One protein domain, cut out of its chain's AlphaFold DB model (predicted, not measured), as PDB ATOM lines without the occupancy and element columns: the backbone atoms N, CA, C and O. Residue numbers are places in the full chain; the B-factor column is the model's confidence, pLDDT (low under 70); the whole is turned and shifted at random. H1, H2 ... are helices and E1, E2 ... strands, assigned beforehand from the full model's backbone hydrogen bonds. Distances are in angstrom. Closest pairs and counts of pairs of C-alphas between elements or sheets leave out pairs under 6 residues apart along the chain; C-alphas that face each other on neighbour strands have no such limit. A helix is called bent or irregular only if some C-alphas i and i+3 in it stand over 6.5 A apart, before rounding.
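This is residues 26 to 106 of the 146 residues of the protein "Autophagy-related protein 101" of Elaeophora elaphi (UniProt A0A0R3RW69). Look for a long rod: helix H1 lies in the middle, with the two-stranded hairpin E3 and E4 packed on one side through E4, and the longer helix H2 partly alongside on the other. A second, small hairpin, E1 and E2, makes one far end of the rod; residues 100 to 106 of H2 stick out at the other. The 81 printed residues hold two named helices and four named strands, in the order H1 E1 E2 E3 E4 H2, with two antiparallel two-stranded sheets, E1 - E2 and E3 - E4; the class is mixed, helices and strands. The whole is only just loose, close to extended, with a radius of gyration of the C-alphas of 17.1 A and spans of 62 by 25 by 16 A.

Start at the antiparallel hairpin of E3, residues 63 to 67, and E4, residues 74 to 78, where N 66 and O 75 are 2.8 A apart, within hydrogen-bond range. Next find H1, residues 26 to 43, which has 15 pairs of C-alphas within 8 A of E4; the closest C-alphas of the two, those of His 37 and Arg 77, are 5.1 A apart. H2, residues 81 to 106, touches H1 with residues 87 to 95 alone, closest at the C-alphas of Arg 29 and Ile 91, 6.6 A; they run opposite ways at a shallow tilt of 32 degrees, only just short of steep. In H2 every O i to N i+4 pair is within hydrogen-bond range, in H1 13 of 14. E1, residues 48 to 50, and E2, residues 56 to 58, form the other antiparallel hairpin, with N 49 and O 57 2.8 A apart; E1 and H2 are apart.

Find C-alpha 26 at (232.950, 269.484, 301.452); from there H1 runs 27.5 A, only just irregular, with C-alphas 26 and 29 7.0 A apart. H2 runs 37.1 A to C-alpha 106 at (222.061, 263.129, 312.356).

The two farthest C-alphas, Ile 54 and Thr 106, are 62.6 A apart. The printed part has no cut and no long link. Residues 45 to 59 and 105 to 106 have pLDDT under 70.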
ATOM      1  N   HIS A  26     231.882 268.496 301.566       82.25
ATOM      2  CA  HIS A  26     232.950 269.484 301.452       82.25
ATOM      3  C   HIS A  26     233.277 269.844 299.991       82.25
ATOM      4  O   HIS A  26     233.701 270.967 299.734       82.25
ATOM      5  N   GLN A  27     233.018 268.942 299.039       86.12
ATOM      6  CA  GLN A  27     233.263 269.143 297.606       86.12
ATOM      7  C   GLN A  27     232.118 269.857 296.883       86.12
ATOM      8  O   GLN A  27     232.309 270.352 295.772       86.12
ATOM      9  N   VAL A  28     230.928 269.933 297.492       86.88
ATOM     10  CA  VAL A  28     229.717 270.502 296.873       86.88
ATOM     11  C   VAL A  28     229.965 271.910 296.328       86.88
ATOM     12  O   VAL A  28     229.581 272.208 295.196       86.88
ATOM     13  N   ARG A  29     230.631 272.771 297.109       90.31
ATOM     14  CA  ARG A  29     230.910 274.160 296.714       90.31
ATOM     15  C   ARG A  29     231.732 274.219 295.427       90.31
ATOM     16  O   ARG A  29     231.348 274.920 294.490       90.31
ATOM     17  N   ASP A  30     232.836 273.484 295.381       88.56
ATOM     18  CA  ASP A  30     233.779 273.525 294.260       88.56
ATOM     19  C   ASP A  30     233.207 272.828 293.024       88.56
ATOM     20  O   ASP A  30     233.362 273.328 291.909       88.56
ATOM     21  N   ALA A  31     232.457 271.738 293.212       87.44
ATOM     22  CA  ALA A  31     231.769 271.040 292.130       87.44
ATOM     23  C   ALA A  31     230.741 271.948 291.436       87.44
ATOM     24  O   ALA A  31     230.746 272.078 290.209       87.44
ATOM     25  N   ILE A  32     229.888 272.625 292.213       89.00
ATOM     26  CA  ILE A  32     228.880 273.540 291.664       89.00
ATOM     27  C   ILE A  32     229.553 274.748 291.012       89.00
ATOM     28  O   ILE A  32     229.197 275.101 289.888       89.00
ATOM     29  N   SER A  33     230.547 275.344 291.679       89.25
ATOM     30  CA  SER A  33     231.287 276.499 291.157       89.25
ATOM     31  C   SER A  33     231.928 276.180 289.809       89.25
ATOM     32  O   SER A  33     231.743 276.933 288.852       89.25
ATOM     33  N   THR A  34     232.591 275.027 289.702       88.88
ATOM     34  CA  THR A  34     233.224 274.536 288.470       88.88
ATOM     35  C   THR A  34     232.216 274.424 287.331       88.88
ATOM     36  O   THR A  34     232.411 275.004 286.259       88.88
ATOM     37  N   VAL A  35     231.108 273.712 287.556       87.88
ATOM     38  CA  VAL A  35     230.094 273.478 286.519       87.88
ATOM     39  C   VAL A  35     229.443 274.793 286.095       87.88
ATOM     40  O   VAL A  35     229.330 275.080 284.902       87.88
ATOM     41  N   PHE A  36     229.034 275.621 287.055       87.62
ATOM     42  CA  PHE A  36     228.241 276.814 286.777       87.62
ATOM     43  C   PHE A  36     229.089 277.898 286.112       87.62
ATOM     44  O   PHE A  36     228.644 278.497 285.131       87.62
ATOM     45  N   HIS A  37     230.325 278.115 286.567       89.06
ATOM     46  CA  HIS A  37     231.227 279.060 285.916       89.06
ATOM     47  C   HIS A  37     231.633 278.619 284.511       89.06
ATOM     48  O   HIS A  37     231.684 279.468 283.622       89.06
ATOM     49  N   THR A  38     231.838 277.318 284.283       85.75
ATOM     50  CA  THR A  38     232.125 276.785 282.943       85.75
ATOM     51  C   THR A  38     230.941 277.013 281.999       85.75
ATOM     52  O   THR A  38     231.108 277.508 280.883       85.75
ATOM     53  N   ILE A  39     229.713 276.738 282.453       84.50
ATOM     54  CA  ILE A  39     228.495 276.999 281.668       84.50
ATOM     55  C   ILE A  39     228.333 278.498 281.377       84.50
ATOM     56  O   ILE A  39     228.036 278.882 280.242       84.50
ATOM     57  N   LEU A  40     228.529 279.351 282.386       84.12
ATOM     58  CA  LEU A  40     228.433 280.803 282.245       84.12
ATOM     59  C   LEU A  40     229.504 281.358 281.311       84.12
ATOM     60  O   LEU A  40     229.208 282.268 280.541       84.12
ATOM     61  N   LEU A  41     230.715 280.805 281.328       83.62
ATOM     62  CA  LEU A  41     231.783 281.164 280.403       83.62
ATOM     63  C   LEU A  41     231.374 280.894 278.954       83.62
ATOM     64  O   LEU A  41     231.432 281.803 278.129       83.62
ATOM     65  N   HIS A  42     230.880 279.689 278.657       81.56
ATOM     66  CA  HIS A  42     230.462 279.317 277.301       81.56
ATOM     67  C   HIS A  42     229.230 280.076 276.789       81.56
ATOM     68  O   HIS A  42     228.971 280.077 275.586       81.56
ATOM     69  N   ARG A  43     228.455 280.710 277.675       80.31
ATOM     70  CA  ARG A  43     227.237 281.452 277.312       80.31
ATOM     71  C   ARG A  43     227.319 282.957 277.521       80.31
ATOM     72  O   ARG A  43     226.369 283.664 277.187       80.31
ATOM     73  N   SER A  44     228.432 283.457 278.044       78.25
ATOM     74  CA  SER A  44     228.659 284.892 278.162       78.25
ATOM     75  C   SER A  44     229.007 285.468 276.798       78.25
ATOM     76  O   SER A  44     229.869 284.956 276.090       78.25
ATOM     77  N   VAL A  45     228.332 286.556 276.440       69.88
ATOM     78  CA  VAL A  45     228.599 287.316 275.217       69.88
ATOM     79  C   VAL A  45     229.269 288.629 275.623       69.88
ATOM     80  O   VAL A  45     228.883 289.208 276.647       69.88
ATOM     81  N   PRO A  46     230.273 289.116 274.875       67.50
ATOM     82  CA  PRO A  46     230.918 290.368 275.225       67.50
ATOM     83  C   PRO A  46     229.933 291.536 275.162       67.50
ATOM     84  O   PRO A  46     228.937 291.496 274.435       67.50
ATOM     85  N   LYS A  47     230.221 292.605 275.912       66.75
ATOM     86  CA  LYS A  47     229.406 293.823 275.857       66.75
ATOM     87  C   LYS A  47     229.394 294.360 274.425       66.75
ATOM     88  O   LYS A  47     230.447 294.667 273.872       66.75
ATOM     89  N   MET A  48     228.203 294.464 273.845       65.62
ATOM     90  CA  MET A  48     227.988 295.094 272.547       65.62
ATOM     91  C   MET A  48     227.684 296.570 272.769       65.62
ATOM     92  O   MET A  48     226.703 296.919 273.426       65.62
ATOM     93  N   HIS A  49     228.534 297.434 272.232       61.84
ATOM     94  CA  HIS A  49     228.313 298.871 272.200       61.84
ATOM     95  C   HIS A  49     227.794 299.253 270.819       61.84
ATOM     96  O   HIS A  49     228.501 299.114 269.825       61.84
ATOM     97  N   TYR A  50     226.558 299.733 270.748       62.28
ATOM     98  CA  TYR A  50     226.009 300.267 269.507       62.28
ATOM     99  C   TYR A  50     226.543 301.681 269.305       62.28
ATOM    100  O   TYR A  50     226.309 302.565 270.126       62.28
ATOM    101  N   THR A  51     227.299 301.874 268.228       64.94
ATOM    102  CA  THR A  51     227.852 303.184 267.851       64.94
ATOM    103  C   THR A  51     227.011 303.889 266.787       64.94
ATOM    104  O   THR A  51     227.046 305.111 266.699       64.94
ATOM    105  N   SER A  52     226.224 303.141 266.005       63.25
ATOM    106  CA  SER A  52     225.208 303.658 265.079       63.25
ATOM    107  C   SER A  52     224.173 302.569 264.749       63.25
ATOM    108  O   SER A  52     224.307 301.442 265.224       63.25
ATOM    109  N   GLU A  53     223.175 302.869 263.905       64.06
ATOM    110  CA  GLU A  53     222.117 301.922 263.482       64.06
ATOM    111  C   GLU A  53     222.648 300.633 262.818       64.06
ATOM    112  O   GLU A  53     221.946 299.628 262.771       64.06
ATOM    113  N   ILE A  54     223.896 300.647 262.328       63.19
ATOM    114  CA  ILE A  54     224.508 299.551 261.556       63.19
ATOM    115  C   ILE A  54     225.860 299.108 262.154       63.19
ATOM    116  O   ILE A  54     226.346 298.023 261.847       63.19
ATOM    117  N   ASN A  55     226.473 299.908 263.039       53.97
ATOM    118  CA  ASN A  55     227.794 299.613 263.601       53.97
ATOM    119  C   ASN A  55     227.720 299.267 265.091       53.97
ATOM    120  O   ASN A  55     227.339 300.103 265.919       53.97
ATOM    121  N   PHE A  56     228.187 298.067 265.434       61.50
ATOM    122  CA  PHE A  56     228.408 297.627 266.808       61.50
ATOM    123  C   PHE A  56     229.900 297.392 267.063       61.50
ATOM    124  O   PHE A  56     230.623 296.874 266.214       61.50
ATOM    125  N   GLN A  57     230.359 297.759 268.252       57.06
ATOM    126  CA  GLN A  57     231.671 297.403 268.773       57.06
ATOM    127  C   GLN A  57     231.495 296.279 269.786       57.06
ATOM    128  O   GLN A  57     230.707 296.392 270.728       57.06
ATOM    129  N   LEU A  58     232.220 295.184 269.583       65.50
ATOM    130  CA  LEU A  58     232.237 294.065 270.510       65.50
ATOM    131  C   LEU A  58     233.392 294.260 271.495       65.50
ATOM    132  O   LEU A  58     234.546 294.368 271.085       65.50
ATOM    133  N   GLY A  59     233.084 294.324 272.789       66.50
ATOM    134  CA  GLY A  59     234.105 294.297 273.834       66.50
ATOM    135  C   GLY A  59     234.827 292.946 273.900       66.50
ATOM    136  O   GLY A  59     234.466 291.990 273.216       66.50
ATOM    137  N   SER A  60     235.829 292.836 274.767       74.38
ATOM    138  CA  SER A  60     236.444 291.555 275.126       74.38
ATOM    139  C   SER A  60     235.793 290.967 276.385       74.38
ATOM    140  O   SER A  60     235.308 291.697 277.253       74.38
ATOM    141  N   ILE A  61     235.768 289.634 276.490       78.69
ATOM    142  CA  ILE A  61     235.441 288.933 277.739       78.69
ATOM    143  C   ILE A  61     236.757 288.628 278.448       78.69
ATOM    144  O   ILE A  61     237.595 287.907 277.911       78.69
ATOM    145  N   GLY A  62     236.933 289.172 279.652       82.81
ATOM    146  CA  GLY A  62     238.014 288.754 280.540       82.81
ATOM    147  C   GLY A  62     237.712 287.375 281.120       82.81
ATOM    148  O   GLY A  62     236.581 287.122 281.539       82.81
ATOM    149  N   VAL A  63     238.715 286.503 281.159       88.75
ATOM    150  CA  VAL A  63     238.633 285.177 281.780       88.75
ATOM    151  C   VAL A  63     239.771 285.005 282.774       88.75
ATOM    152  O   VAL A  63     240.820 285.631 282.624       88.75
ATOM    153  N   GLU A  64     239.558 284.178 283.785       92.94
ATOM    154  CA  GLU A  64     240.574 283.819 284.772       92.94
ATOM    155  C   GLU A  64     240.442 282.345 285.152       92.94
ATOM    156  O   GLU A  64     239.345 281.780 285.109       92.94
ATOM    157  N   GLU A  65     241.567 281.733 285.500       94.75
ATOM    158  CA  GLU A  65     241.630 280.380 286.041       94.75
ATOM    159  C   GLU A  65     241.485 280.427 287.566       94.75
ATOM    160  O   GLU A  65     242.023 281.318 288.224       94.75
ATOM    161  N   VAL A  66     240.719 279.486 288.114       94.81
ATOM    162  CA  VAL A  66     240.458 279.349 289.545       94.81
ATOM    163  C   VAL A  66     240.756 277.918 289.966       94.81
ATOM    164  O   VAL A  66     240.159 276.973 289.446       94.81
ATOM    165  N   ASP A  67     241.652 277.775 290.937       95.69
ATOM    166  CA  ASP A  67     241.968 276.494 291.563       95.69
ATOM    167  C   ASP A  67     240.883 276.099 292.570       95.69
ATOM    168  O   ASP A  67     240.481 276.900 293.420       95.69
ATOM    169  N   CYS A  68     240.412 274.852 292.494       91.81
ATOM    170  CA  CYS A  68     239.505 274.319 293.504       91.81
ATOM    171  C   CYS A  68     240.266 273.973 294.786       91.81
ATOM    172  O   CYS A  68     241.391 273.481 294.766       91.81
ATOM    173  N   SER A  69     239.613 274.191 295.925       91.56
ATOM    174  CA  SER A  69     240.182 273.921 297.248       91.56
ATOM    175  C   SER A  69     240.026 272.462 297.693       91.56
ATOM    176  O   SER A  69     240.836 271.947 298.458       91.56
ATOM    177  N   THR A  70     238.977 271.796 297.216       87.12
ATOM    178  CA  THR A  70     238.537 270.455 297.638       87.12
ATOM    179  C   THR A  70     238.520 269.441 296.500       87.12
ATOM    180  O   THR A  70     238.516 268.234 296.745       87.12
ATOM    181  N   LEU A  71     238.540 269.919 295.254       86.94
ATOM    182  CA  LEU A  71     238.697 269.102 294.057       86.94
ATOM    183  C   LEU A  71     240.107 269.289 293.504       86.94
ATOM    184  O   LEU A  71     240.616 270.402 293.460       86.94
ATOM    185  N   ASN A  72     240.726 268.211 293.025       90.12
ATOM    186  CA  ASN A  72     242.031 268.278 292.365       90.12
ATOM    187  C   ASN A  72     241.884 268.692 290.889       90.12
ATOM    188  O   ASN A  72     242.217 267.929 289.982       90.12
ATOM    189  N   LEU A  73     241.289 269.863 290.656       90.50
ATOM    190  CA  LEU A  73     241.105 270.463 289.338       90.50
ATOM    191  C   LEU A  73     241.066 271.991 289.446       90.50
ATOM    192  O   LEU A  73     240.722 272.543 290.491       90.50
ATOM    193  N   SER A  74     241.350 272.662 288.337       91.69
ATOM    194  CA  SER A  74     241.097 274.088 288.138       91.69
ATOM    195  C   SER A  74     239.997 274.279 287.090       91.69
ATOM    196  O   SER A  74     239.739 273.399 286.261       91.69
ATOM    197  N   TYR A  75     239.307 275.418 287.130       90.25
ATOM    198  CA  TYR A  75     238.310 275.788 286.125       90.25
ATOM    199  C   TYR A  75     238.501 277.227 285.660       90.25
ATOM    200  O   TYR A  75     239.025 278.072 286.381       90.25
ATOM    201  N   VAL A  76     238.043 277.526 284.445       90.38
ATOM    202  CA  VAL A  76     238.094 278.881 283.888       90.38
ATOM    203  C   VAL A  76     236.733 279.547 284.046       90.38
ATOM    204  O   VAL A  76     235.694 278.944 283.773       90.38
ATOM    205  N   ARG A  77     236.725 280.814 284.461       89.31
ATOM    206  CA  ARG A  77     235.505 281.612 284.610       89.31
ATOM    207  C   ARG A  77     235.627 282.983 283.971       89.31
ATOM    208  O   ARG A  77     236.718 283.477 283.713       89.31
ATOM    209  N   VAL A  78     234.481 283.626 283.765       87.69
ATOM    210  CA  VAL A  78     234.423 285.035 283.364       87.69
ATOM    211  C   VAL A  78     234.903 285.913 284.516       87.69
ATOM    212  O   VAL A  78     234.350 285.844 285.616       87.69
ATOM    213  N   ASN A  79     235.861 286.794 284.238       88.62
ATOM    214  CA  ASN A  79     236.339 287.815 285.164       88.62
ATOM    215  C   ASN A  79     235.322 288.969 285.249       88.62
ATOM    216  O   ASN A  79     235.491 290.052 284.685       88.62
ATOM    217  N   SER A  80     234.194 288.693 285.901       86.38
ATOM    218  CA  SER A  80     233.121 289.646 286.171       86.38
ATOM    219  C   SER A  80     232.773 289.580 287.657       86.38
ATOM    220  O   SER A  80     232.029 288.681 288.057       86.38
ATOM    221  N   PRO A  81     233.258 290.530 288.482       86.38
ATOM    222  CA  PRO A  81     233.050 290.506 289.931       86.38
ATOM    223  C   PRO A  81     231.575 290.395 290.316       86.38
ATOM    224  O   PRO A  81     231.212 289.614 291.182       86.38
ATOM    225  N   LYS A  82     230.701 291.099 289.592       84.50
ATOM    226  CA  LYS A  82     229.250 291.037 289.795       84.50
ATOM    227  C   LYS A  82     228.684 289.630 289.574       84.50
ATOM    228  O   LYS A  82     227.854 289.178 290.356       84.50
ATOM    229  N   LEU A  83     229.070 288.977 288.473       83.62
ATOM    230  CA  LEU A  83     228.586 287.633 288.152       83.62
ATOM    231  C   LEU A  83     229.092 286.629 289.189       83.62
ATOM    232  O   LEU A  83     228.330 285.780 289.634       83.62
ATOM    233  N   VAL A  84     230.359 286.767 289.578       89.12
ATOM    234  CA  VAL A  84     231.002 285.944 290.603       89.12
ATOM    235  C   VAL A  84     230.290 286.082 291.946       89.12
ATOM    236  O   VAL A  84     229.904 285.067 292.513       89.12
ATOM    237  N   SER A  85     230.065 287.306 292.430       89.12
ATOM    238  CA  SER A  85     229.381 287.544 293.706       89.12
ATOM    239  C   SER A  85     227.967 286.965 293.716       89.12
ATOM    240  O   SER A  85     227.635 286.216 294.624       89.12
ATOM    241  N   CYS A  86     227.176 287.227 292.670       87.69
ATOM    242  CA  CYS A  86     225.812 286.703 292.553       87.69
ATOM    243  C   CYS A  86     225.783 285.165 292.578       87.69
ATOM    244  O   CYS A  86     224.986 284.562 293.289       87.69
ATOM    245  N   LEU A  87     226.693 284.517 291.843       87.44
ATOM    246  CA  LEU A  87     226.782 283.060 291.844       87.44
ATOM    247  C   LEU A  87     227.195 282.511 293.215       87.44
ATOM    248  O   LEU A  87     226.637 281.520 293.674       87.44
ATOM    249  N   HIS A  88     228.185 283.136 293.857       92.12
ATOM    250  CA  HIS A  88     228.679 282.704 295.161       92.12
ATOM    251  C   HIS A  88     227.609 282.816 296.249       92.12
ATOM    252  O   HIS A  88     227.499 281.896 297.049       92.12
ATOM    253  N   GLU A  89     226.802 283.879 296.255       90.00
ATOM    254  CA  GLU A  89     225.696 284.045 297.210       90.00
ATOM    255  C   GLU A  89     224.685 282.888 297.117       90.00
ATOM    256  O   GLU A  89     224.319 282.293 298.133       90.00
ATOM    257  N   GLU A  90     224.297 282.500 295.899       87.62
ATOM    258  CA  GLU A  90     223.391 281.367 295.664       87.62
ATOM    259  C   GLU A  90     224.021 280.022 296.062       87.62
ATOM    260  O   GLU A  90     223.366 279.172 296.671       87.62
ATOM    261  N   ILE A  91     225.309 279.823 295.762       87.69
ATOM    262  CA  ILE A  91     226.042 278.608 296.147       87.69
ATOM    263  C   ILE A  91     226.170 278.512 297.668       87.69
ATOM    264  O   ILE A  91     225.934 277.445 298.231       87.69
ATOM    265  N   ASP A  92     226.518 279.607 298.344       89.94
ATOM    266  CA  ASP A  92     226.674 279.645 299.797       89.94
ATOM    267  C   ASP A  92     225.340 279.335 300.493       89.94
ATOM    268  O   ASP A  92     225.301 278.498 301.400       89.94
ATOM    269  N   SER A  93     224.238 279.921 300.013       87.88
ATOM    270  CA  SER A  93     222.876 279.617 300.473       87.88
ATOM    271  C   SER A  93     222.516 278.136 300.284       87.88
ATOM    272  O   SER A  93     222.021 277.471 301.201       87.88
ATOM    273  N   PHE A  94     222.835 277.565 299.120       82.88
ATOM    274  CA  PHE A  94     222.578 276.156 298.827       82.88
ATOM    275  C   PHE A  94     223.400 275.202 299.711       82.88
ATOM    276  O   PHE A  94     222.867 274.230 300.248       82.88
ATOM    277  N   VAL A  95     224.688 275.491 299.914       85.62
ATOM    278  CA  VAL A  95     225.572 274.701 300.785       85.62
ATOM    279  C   VAL A  95     225.099 274.757 302.241       85.62
ATOM    280  O   VAL A  95     225.111 273.734 302.927       85.62
ATOM    281  N   GLN A  96     224.631 275.915 302.719       87.94
ATOM    282  CA  GLN A  96     224.017 276.030 304.048       87.94
ATOM    283  C   GLN A  96     222.756 275.161 304.171       87.94
ATOM    284  O   GLN A  96     222.616 274.431 305.153       87.94
ATOM    285  N   CYS A  97     221.882 275.161 303.159       84.44
ATOM    286  CA  CYS A  97     220.702 274.291 303.130       84.44
ATOM    287  C   CYS A  97     221.069 272.800 303.222       84.44
ATOM    288  O   CYS A  97     220.418 272.040 303.945       84.44
ATOM    289  N   ILE A  98     222.127 272.377 302.519       82.31
ATOM    290  CA  ILE A  98     222.645 271.004 302.591       82.31
ATOM    291  C   ILE A  98     223.129 270.678 304.005       82.31
ATOM    292  O   ILE A  98     222.709 269.666 304.563       82.31
ATOM    293  N   ARG A  99     223.940 271.550 304.616       84.31
ATOM    294  CA  ARG A  99     224.458 271.359 305.982       84.31
ATOM    295  C   ARG A  99     223.346 271.187 307.006       84.31
ATOM    296  O   ARG A  99     223.322 270.197 307.730       84.31
ATOM    297  N   HIS A 100     222.365 272.087 306.991       81.81
ATOM    298  CA  HIS A 100     221.204 272.009 307.881       81.81
ATOM    299  C   HIS A 100     220.410 270.708 307.673       81.81
ATOM    300  O   HIS A 100     219.900 270.116 308.626       81.81
ATOM    301  N   SER A 101     220.317 270.235 306.427       79.31
ATOM    302  CA  SER A 101     219.645 268.971 306.113       79.31
ATOM    303  C   SER A 101     220.403 267.774 306.692       79.31
ATOM    304  O   SER A 101     219.783 266.899 307.292       79.31
ATOM    305  N   ILE A 102     221.734 267.755 306.592       77.62
ATOM    306  CA  ILE A 102     222.587 266.701 307.163       77.62
ATOM    307  C   ILE A 102     222.473 266.676 308.697       77.62
ATOM    308  O   ILE A 102     222.275 265.608 309.286       77.62
ATOM    309  N   GLU A 103     222.520 267.840 309.345       78.12
ATOM    310  CA  GLU A 103     222.351 267.979 310.800       78.12
ATOM    311  C   GLU A 103     220.982 267.465 311.269       78.12
ATOM    312  O   GLU A 103     220.878 266.759 312.272       78.12
ATOM    313  N   SER A 104     219.917 267.742 310.510       71.31
ATOM    314  CA  SER A 104     218.563 267.289 310.852       71.31
ATOM    315  C   SER A 104     218.384 265.765 310.799       71.31
ATOM    316  O   SER A 104     217.543 265.215 311.514       71.31
ATOM    317  N   VAL A 105     219.177 265.076 309.968       66.31
ATOM    318  CA  VAL A 105     219.169 263.611 309.841       66.31
ATOM    319  C   VAL A 105     220.049 262.953 310.909       66.31
ATOM    320  O   VAL A 105     219.746 261.851 311.359       66.31
ATOM    321  N   THR A 106     221.119 263.626 311.337       59.69
ATOM    322  CA  THR A 106     222.061 263.129 312.356       59.69
ATOM    323  C   THR A 106     221.661 263.477 313.791       59.69
ATOM    324  O   THR A 106     222.158 262.847 314.726       59.69
TER     325      THR A 106